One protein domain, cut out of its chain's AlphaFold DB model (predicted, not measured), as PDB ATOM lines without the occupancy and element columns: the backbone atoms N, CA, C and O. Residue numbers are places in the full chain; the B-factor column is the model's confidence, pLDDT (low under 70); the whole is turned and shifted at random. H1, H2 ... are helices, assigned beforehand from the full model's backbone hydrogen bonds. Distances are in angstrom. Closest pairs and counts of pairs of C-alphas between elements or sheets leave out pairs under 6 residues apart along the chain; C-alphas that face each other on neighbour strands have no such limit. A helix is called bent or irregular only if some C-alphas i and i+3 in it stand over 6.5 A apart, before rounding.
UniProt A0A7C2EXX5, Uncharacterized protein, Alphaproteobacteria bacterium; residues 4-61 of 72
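Overview. This is residues 4 to 61 of the 72 residues of an uncharacterized protein of Alphaproteobacteria bacterium (UniProt A0A7C2EXX5). Three helices joined end to end make an open, twice-folded chain: the longest, H1, and H2 form one V, and H2 and H3 form a second V at the other end of H2. The free arms of the two Vs, residues 4 to 11 of H1 and residues 55 to 61, of which 55 to 59 belong to H3, stick out, and no core is enclosed between the helices. The printed part has 58 residues, with three named helices in the order H1, H2, H3 and no named strand; the class is all helix. It is loose, with a radius of gyration of the C-alphas of 13.1 A, and only just elongated, spanning 36 by 24 by 23 A.

Along the chain. H1, the longest helix, is residues 4 to 21, 26.5 A from first to last C-alpha; it begins at C-alpha 4 at (6.147, 0.353, 126.237) and ends at C-alpha 21 at (13.865, 12.009, 103.677). H2 is residues 26 to 42 and measures 24.5 A from first to last C-alpha. H3 is residues 47 to 59, 18.4 A long from first to last C-alpha, and ends at C-alpha 59 at (24.395, 11.169, 133.798).

Arrangement. H1 touches no helix, but it is near H2. The two are close but not clearly touching, and their closest C-alphas, those of Ala 19 and Leu 29, are 7.3 A apart. They run opposite ways at a steep tilt of 41 degrees, with their centres 13.4 A apart. H2 and H3 only just touch, with 3 pairs of C-alphas within 8 A. Their closest C-alphas are those of Trp 41 and Ile 50, 6.9 A apart; H2 touches with residues 38 to 42 alone, H3 with residue 50 alone. H2 and H3 form a helical hairpin, running opposite ways at a steep tilt of 43 degrees. H1 and H3 are apart. In H1, H2 and H3 every O i to N i+4 pair is within hydrogen-bond range, and no helix is bent.

Size, cuts and confidence. The two C-alphas farthest apart are those of Ala 21 and Pro 48, at 36.4 A, while the first and last printed C-alphas, Asp 4 and Leu 61, are 18.8 A apart. Without the stretches that stand free, the body has 43 residues and spans 36 by 16 by 12 A. The links from H1 to H2 and from H2 to H3 are tight, with 4 residues in each, and no link is long. The printed part has no cut. The mean pLDDT of the printed part is 93.6, and no printed residue is under 70.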
ATOM      1  N   ASP A   4       6.193  -1.101 126.342       87.06
ATOM      2  CA  ASP A   4       6.147   0.353 126.237       87.06
ATOM      3  C   ASP A   4       7.384   0.891 125.504       87.06
ATOM      4  O   ASP A   4       7.266   1.729 124.608       87.06
ATOM      5  N   SER A   5       8.570   0.350 125.815       84.19
ATOM      6  CA  SER A   5       9.818   0.713 125.132       84.19
ATOM      7  C   SER A   5       9.808   0.324 123.649       84.19
ATOM      8  O   SER A   5      10.266   1.096 122.806       84.19
ATOM      9  N   GLU A   6       9.212  -0.821 123.306       90.56
ATOM     10  CA  GLU A   6       9.096  -1.299 121.923       90.56
ATOM     11  C   GLU A   6       8.174  -0.409 121.079       90.56
ATOM     12  O   GLU A   6       8.463  -0.132 119.910       90.56
ATOM     13  N   ILE A   7       7.075   0.083 121.666       94.38
ATOM     14  CA  ILE A   7       6.179   1.038 121.003       94.38
ATOM     15  C   ILE A   7       6.955   2.310 120.657       94.38
ATOM     16  O   ILE A   7       6.954   2.722 119.495       94.38
ATOM     17  N   VAL A   8       7.648   2.903 121.631       93.12
ATOM     18  CA  VAL A   8       8.403   4.147 121.425       93.12
ATOM     19  C   VAL A   8       9.485   3.957 120.365       93.12
ATOM     20  O   VAL A   8       9.537   4.732 119.411       93.12
ATOM     21  N   GLN A   9      10.291   2.898 120.458       91.81
ATOM     22  CA  GLN A   9      11.356   2.615 119.490       91.81
ATOM     23  C   GLN A   9      10.825   2.477 118.063       91.81
ATOM     24  O   GLN A   9      11.395   3.055 117.140       91.81
ATOM     25  N   ARG A  10       9.705   1.770 117.872       95.38
ATOM     26  CA  ARG A  10       9.084   1.614 116.551       95.38
ATOM     27  C   ARG A  10       8.652   2.954 115.952       95.38
ATOM     28  O   ARG A  10       8.807   3.157 114.749       95.38
ATOM     29  N   HIS A  11       8.090   3.852 116.758       96.44
ATOM     30  CA  HIS A  11       7.673   5.171 116.279       96.44
ATOM     31  C   HIS A  11       8.869   6.098 116.032       96.44
ATOM     32  O   HIS A  11       8.902   6.778 115.009       96.44
ATOM     33  N   VAL A  12       9.884   6.064 116.898       96.25
ATOM     34  CA  VAL A  12      11.129   6.822 116.708       96.25
ATOM     35  C   VAL A  12      11.884   6.343 115.464       96.25
ATOM     36  O   VAL A  12      12.410   7.170 114.727       96.25
ATOM     37  N   ALA A  13      11.900   5.039 115.174       96.50
ATOM     38  CA  ALA A  13      12.524   4.503 113.966       96.50
ATOM     39  C   ALA A  13      11.902   5.098 112.692       96.50
ATOM     40  O   ALA A  13      12.627   5.635 111.857       96.50
ATOM     41  N   LYS A  14      10.567   5.104 112.598       97.75
ATOM     42  CA  LYS A  14       9.842   5.727 111.477       97.75
ATOM     43  C   LYS A  14      10.108   7.226 111.372       97.75
ATOM     44  O   LYS A  14      10.375   7.728 110.287       97.75
ATOM     45  N   LEU A  15      10.104   7.934 112.501       97.56
ATOM     46  CA  LEU A  15      10.406   9.364 112.518       97.56
ATOM     47  C   LEU A  15      11.818   9.660 111.989       97.56
ATOM     48  O   LEU A  15      12.018  10.661 111.307       97.56
ATOM     49  N   ARG A  16      12.804   8.800 112.276       97.38
ATOM     50  CA  ARG A  16      14.164   8.956 111.740       97.38
ATOM     51  C   ARG A  16      14.202   8.794 110.220       97.38
ATOM     52  O   ARG A  16      14.903   9.563 109.573       97.38
ATOM     53  N   GLU A  17      13.445   7.849 109.662       98.12
ATOM     54  CA  GLU A  17      13.313   7.675 108.205       98.12
ATOM     55  C   GLU A  17      12.670   8.910 107.550       98.12
ATOM     56  O   GLU A  17      13.166   9.421 106.545       98.12
ATOM     57  N   GLU A  18      11.601   9.442 108.149       98.00
ATOM     58  CA  GLU A  18      10.941  10.668 107.681       98.00
ATOM     59  C   GLU A  18      11.875  11.887 107.753       98.00
ATOM     60  O   GLU A  18      11.953  12.681 106.813       98.00
ATOM     61  N   ALA A  19      12.626  12.018 108.849       97.88
ATOM     62  CA  ALA A  19      13.596  13.087 109.046       97.88
ATOM     63  C   ALA A  19      14.745  13.020 108.030       97.88
ATOM     64  O   ALA A  19      15.156  14.057 107.505       97.88
ATOM     65  N   GLU A  20      15.230  11.819 107.710       97.62
ATOM     66  CA  GLU A  20      16.242  11.603 106.675       97.62
ATOM     67  C   GLU A  20      15.722  12.023 105.293       97.62
ATOM     68  O   GLU A  20      16.383  12.798 104.595       97.62
ATOM     69  N   ALA A  21      14.505  11.606 104.930       98.12
ATOM     70  CA  ALA A  21      13.865  12.009 103.677       98.12
ATOM     71  C   ALA A  21      13.685  13.536 103.578       98.12
ATOM     72  O   ALA A  21      13.879  14.126 102.512       98.12
ATOM     73  N   ALA A  22      13.374  14.188 104.702       98.00
ATOM     74  CA  ALA A  22      13.253  15.640 104.817       98.00
ATOM     75  C   ALA A  22      14.600  16.376 104.986       98.00
ATOM     76  O   ALA A  22      14.615  17.606 105.056       98.00
ATOM     77  N   LYS A  23      15.734  15.657 105.024       97.94
ATOM     78  CA  LYS A  23      17.089  16.197 105.250       97.94
ATOM     79  C   LYS A  23      17.225  16.995 106.551       97.94
ATOM     80  O   LYS A  23      17.983  17.963 106.621       97.94
ATOM     81  N   ILE A  24      16.499  16.588 107.587       97.50
ATOM     82  CA  ILE A  24      16.619  17.165 108.925       97.50
ATOM     83  C   ILE A  24      17.908  16.621 109.564       97.50
ATOM     84  O   ILE A  24      18.070  15.404 109.658       97.50
ATOM     85  N   PRO A  25      18.836  17.482 110.021       96.81
ATOM     86  CA  PRO A  25      20.052  17.018 110.682       96.81
ATOM     87  C   PRO A  25      19.750  16.238 111.969       96.81
ATOM     88  O   PRO A  25      18.887  16.637 112.749       96.81
ATOM     89  N   SER A  26      20.513  15.179 112.245       92.81
ATOM     90  CA  SER A  26      20.298  14.315 113.418       92.81
ATOM     91  C   SER A  26      20.345  15.059 114.759       92.81
ATOM     92  O   SER A  26      19.557  14.750 115.648       92.81
ATOM     93  N   ASP A  27      21.225  16.057 114.903       94.31
ATOM     94  CA  ASP A  27      21.286  16.915 116.100       94.31
ATOM     95  C   ASP A  27      19.995  17.734 116.278       94.31
ATOM     96  O   ASP A  27      19.470  17.840 117.384       94.31
ATOM     97  N   VAL A  28      19.422  18.238 115.180       97.00
ATOM     98  CA  VAL A  28      18.141  18.958 115.210       97.00
ATOM     99  C   VAL A  28      17.011  18.011 115.604       97.00
ATOM    100  O   VAL A  28      16.235  18.338 116.499       97.00
ATOM    101  N   LEU A  29      16.946  16.819 115.000       97.06
ATOM    102  CA  LEU A  29      15.941  15.812 115.348       97.06
ATOM    103  C   LEU A  29      16.020  15.415 116.830       97.06
ATOM    104  O   LEU A  29      14.993  15.351 117.502       97.06
ATOM    105  N   GLY A  30      17.229  15.186 117.354       95.12
ATOM    106  CA  GLY A  30      17.439  14.858 118.763       95.12
ATOM    107  C   GLY A  30      16.928  15.953 119.702       95.12
ATOM    108  O   GLY A  30      16.205  15.662 120.653       95.12
ATOM    109  N   ARG A  31      17.228  17.224 119.404       95.81
ATOM    110  CA  ARG A  31      16.728  18.366 120.192       95.81
ATOM    111  C   ARG A  31      15.205  18.463 120.171       95.81
ATOM    112  O   ARG A  31      14.613  18.696 121.221       95.81
ATOM    113  N   LEU A  32      14.579  18.264 119.011       97.25
ATOM    114  CA  LEU A  32      13.118  18.272 118.883       97.25
ATOM    115  C   LEU A  32      12.479  17.137 119.696       97.25
ATOM    116  O   LEU A  32      11.515  17.368 120.415       97.25
ATOM    117  N   LEU A  33      13.056  15.932 119.665       95.94
ATOM    118  CA  LEU A  33      12.577  14.805 120.471       95.94
ATOM    119  C   LEU A  33      12.643  15.085 121.981       95.94
ATOM    120  O   LEU A  33      11.711  14.747 122.709       95.94
ATOM    121  N   VAL A  34      13.712  15.733 122.451       95.19
ATOM    122  CA  VAL A  34      13.824  16.159 123.856       95.19
ATOM    123  C   VAL A  34      12.776  17.223 124.198       95.19
ATOM    124  O   VAL A  34      12.180  17.161 125.270       95.19
ATOM    125  N   GLN A  35      12.504  18.171 123.296       95.62
ATOM    126  CA  GLN A  35      11.451  19.172 123.497       95.62
ATOM    127  C   GLN A  35      10.064  18.528 123.629       95.62
ATOM    128  O   GLN A  35       9.341  18.850 124.570       95.62
ATOM    129  N   GLU A  36       9.724  17.567 122.768       96.12
ATOM    130  CA  GLU A  36       8.455  16.832 122.863       96.12
ATOM    131  C   GLU A  36       8.350  16.030 124.170       96.12
ATOM    132  O   GLU A  36       7.302  16.019 124.820       96.12
ATOM    133  N   ALA A  37       9.446  15.407 124.622       94.00
ATOM    134  CA  ALA A  37       9.479  14.720 125.915       94.00
ATOM    135  C   ALA A  37       9.218  15.680 127.091       94.00
ATOM    136  O   ALA A  37       8.449  15.358 128.002       94.00
ATOM    137  N   ILE A  38       9.804  16.882 127.052       95.00
ATOM    138  CA  ILE A  38       9.567  17.936 128.046       95.00
ATOM    139  C   ILE A  38       8.094  18.367 128.041       95.00
ATOM    140  O   ILE A  38       7.501  18.488 129.115       95.00
ATOM    141  N   GLU A  39       7.474  18.558 126.872       95.00
ATOM    142  CA  GLU A  39       6.051  18.914 126.782       95.00
ATOM    143  C   GLU A  39       5.133  17.834 127.375       95.00
ATOM    144  O   GLU A  39       4.189  18.161 128.099       95.00
ATOM    145  N   ILE A  40       5.454  16.551 127.183       94.56
ATOM    146  CA  ILE A  40       4.733  15.441 127.825       94.56
ATOM    147  C   ILE A  40       4.857  15.514 129.356       94.56
ATOM    148  O   ILE A  40       3.869  15.329 130.074       94.56
ATOM    149  N   TRP A  41       6.052  15.793 129.886       94.69
ATOM    150  CA  TRP A  41       6.278  15.849 131.333       94.69
ATOM    151  C   TRP A  41       5.656  17.068 132.006       94.69
ATOM    152  O   TRP A  41       5.155  16.930 133.124       94.69
ATOM    153  N   LYS A  42       5.604  18.225 131.339       92.88
ATOM    154  CA  LYS A  42       4.972  19.449 131.871       92.88
ATOM    155  C   LYS A  42       3.512  19.250 132.271       92.88
ATOM    156  O   LYS A  42       3.015  19.966 133.134       92.88
ATOM    157  N   ALA A  43       2.822  18.265 131.695       87.12
ATOM    158  CA  ALA A  43       1.456  17.933 132.087       87.12
ATOM    159  C   ALA A  43       1.341  17.404 133.532       87.12
ATOM    160  O   ALA A  43       0.241  17.368 134.080       87.12
ATOM    161  N   ARG A  44       2.444  16.932 134.135       91.50
ATOM    162  CA  ARG A  44       2.443  16.237 135.436       91.50
ATOM    163  C   ARG A  44       3.608  16.586 136.365       91.50
ATOM    164  O   ARG A  44       3.590  16.147 137.511       91.50
ATOM    165  N   ARG A  45       4.616  17.316 135.888       91.25
ATOM    166  CA  ARG A  45       5.830  17.687 136.625       91.25
ATOM    167  C   ARG A  45       6.064  19.188 136.527       91.25
ATOM    168  O   ARG A  45       5.707  19.807 135.525       91.25
ATOM    169  N   ASP A  46       6.681  19.755 137.554       94.88
ATOM    170  CA  ASP A  46       7.166  21.128 137.503       94.88
ATOM    171  C   ASP A  46       8.533  21.218 136.798       94.88
ATOM    172  O   ASP A  46       9.165  20.218 136.445       94.88
ATOM    173  N   TRP A  47       8.981  22.446 136.539       93.50
ATOM    174  CA  TRP A  47      10.243  22.686 135.840       93.50
ATOM    175  C   TRP A  47      11.483  22.165 136.590       93.50
ATOM    176  O   TRP A  47      12.330  21.549 135.936       93.50
ATOM    177  N   PRO A  48      11.625  22.364 137.917       95.44
ATOM    178  CA  PRO A  48      12.716  21.762 138.683       95.44
ATOM    179  C   PRO A  48      12.774  20.234 138.579       95.44
ATOM    180  O   PRO A  48      13.862  19.676 138.436       95.44
ATOM    181  N   ASP A  49      11.632  19.550 138.616       94.00
ATOM    182  CA  ASP A  49      11.562  18.091 138.505       94.00
ATOM    183  C   ASP A  49      11.974  17.601 137.120       94.00
ATOM    184  O   ASP A  49      12.725  16.631 137.000       94.00
ATOM    185  N   ILE A  50      11.526  18.291 136.069       94.69
ATOM    186  CA  ILE A  50      11.926  17.999 134.688       94.69
ATOM    187  C   ILE A  50      13.438  18.162 134.516       94.69
ATOM    188  O   ILE A  50      14.091  17.289 133.950       94.69
ATOM    189  N   ALA A  51      14.014  19.248 135.033       94.25
ATOM    190  CA  ALA A  51      15.452  19.483 134.948       94.25
ATOM    191  C   ALA A  51      16.259  18.400 135.685       94.25
ATOM    192  O   ALA A  51      17.272  17.928 135.169       94.25
ATOM    193  N   ARG A  52      15.799  17.967 136.868       93.88
ATOM    194  CA  ARG A  52      16.429  16.866 137.613       93.88
ATOM    195  C   ARG A  52      16.388  15.547 136.850       93.88
ATOM    196  O   ARG A  52      17.399  14.854 136.820       93.88
ATOM    197  N   GLU A  53      15.260  15.222 136.223       93.00
ATOM    198  CA  GLU A  53      15.125  14.020 135.395       93.00
ATOM    199  C   GLU A  53      16.080  14.047 134.196       93.00
ATOM    200  O   GLU A  53      16.756  13.061 133.934       93.00
ATOM    201  N   LEU A  54      16.178  15.181 133.493       92.56
ATOM    202  CA  LEU A  54      17.079  15.319 132.346       92.56
ATOM    203  C   LEU A  54      18.547  15.157 132.745       92.56
ATOM    204  O   LEU A  54      19.278  14.459 132.049       92.56
ATOM    205  N   ASN A  55      18.962  15.762 133.861       91.38
ATOM    206  CA  ASN A  55      20.317  15.585 134.385       91.38
ATOM    207  C   ASN A  55      20.569  14.123 134.757       91.38
ATOM    208  O   ASN A  55      21.566  13.559 134.332       91.38
ATOM    209  N   PHE A  56      19.627  13.483 135.459       89.50
ATOM    210  CA  PHE A  56      19.732  12.063 135.784       89.50
ATOM    211  C   PHE A  56      19.887  11.213 134.516       89.50
ATOM    212  O   PHE A  56      20.811  10.415 134.425       89.50
ATOM    213  N   ILE A  57      19.038  11.409 133.507       89.44
ATOM    214  CA  ILE A  57      19.126  10.674 132.240       89.44
ATOM    215  C   ILE A  57      20.473  10.920 131.555       89.44
ATOM    216  O   ILE A  57      21.091   9.960 131.104       89.44
ATOM    217  N   ALA A  58      20.946  12.168 131.499       87.38
ATOM    218  CA  ALA A  58      22.235  12.510 130.902       87.38
ATOM    219  C   ALA A  58      23.409  11.836 131.630       87.38
ATOM    220  O   ALA A  58      24.289  11.291 130.971       87.38
ATOM    221  N   ASP A  59      23.377  11.810 132.963       86.00
ATOM    222  CA  ASP A  59      24.395  11.169 133.798       86.00
ATOM    223  C   ASP A  59      24.396   9.634 133.652       86.00
ATOM    224  O   ASP A  59      25.422   9.002 133.872       86.00
ATOM    225  N   ASN A  60      23.259   9.033 133.276       80.94
ATOM    226  CA  ASN A  60      23.076   7.577 133.163       80.94
ATOM    227  C   ASN A  60      23.102   7.062 131.705       80.94
ATOM    228  O   ASN A  60      22.889   5.874 131.467       80.94
ATOM    229  N   LEU A  61      23.297   7.940 130.716       73.50
ATOM    230  CA  LEU A  61      23.267   7.609 129.281       73.50
ATOM    231  C   LEU A  61      24.602   7.074 128.748       73.50
ATOM    232  O   LEU A  61      24.682   6.712 127.573       73.50
TER     233      LEU A  61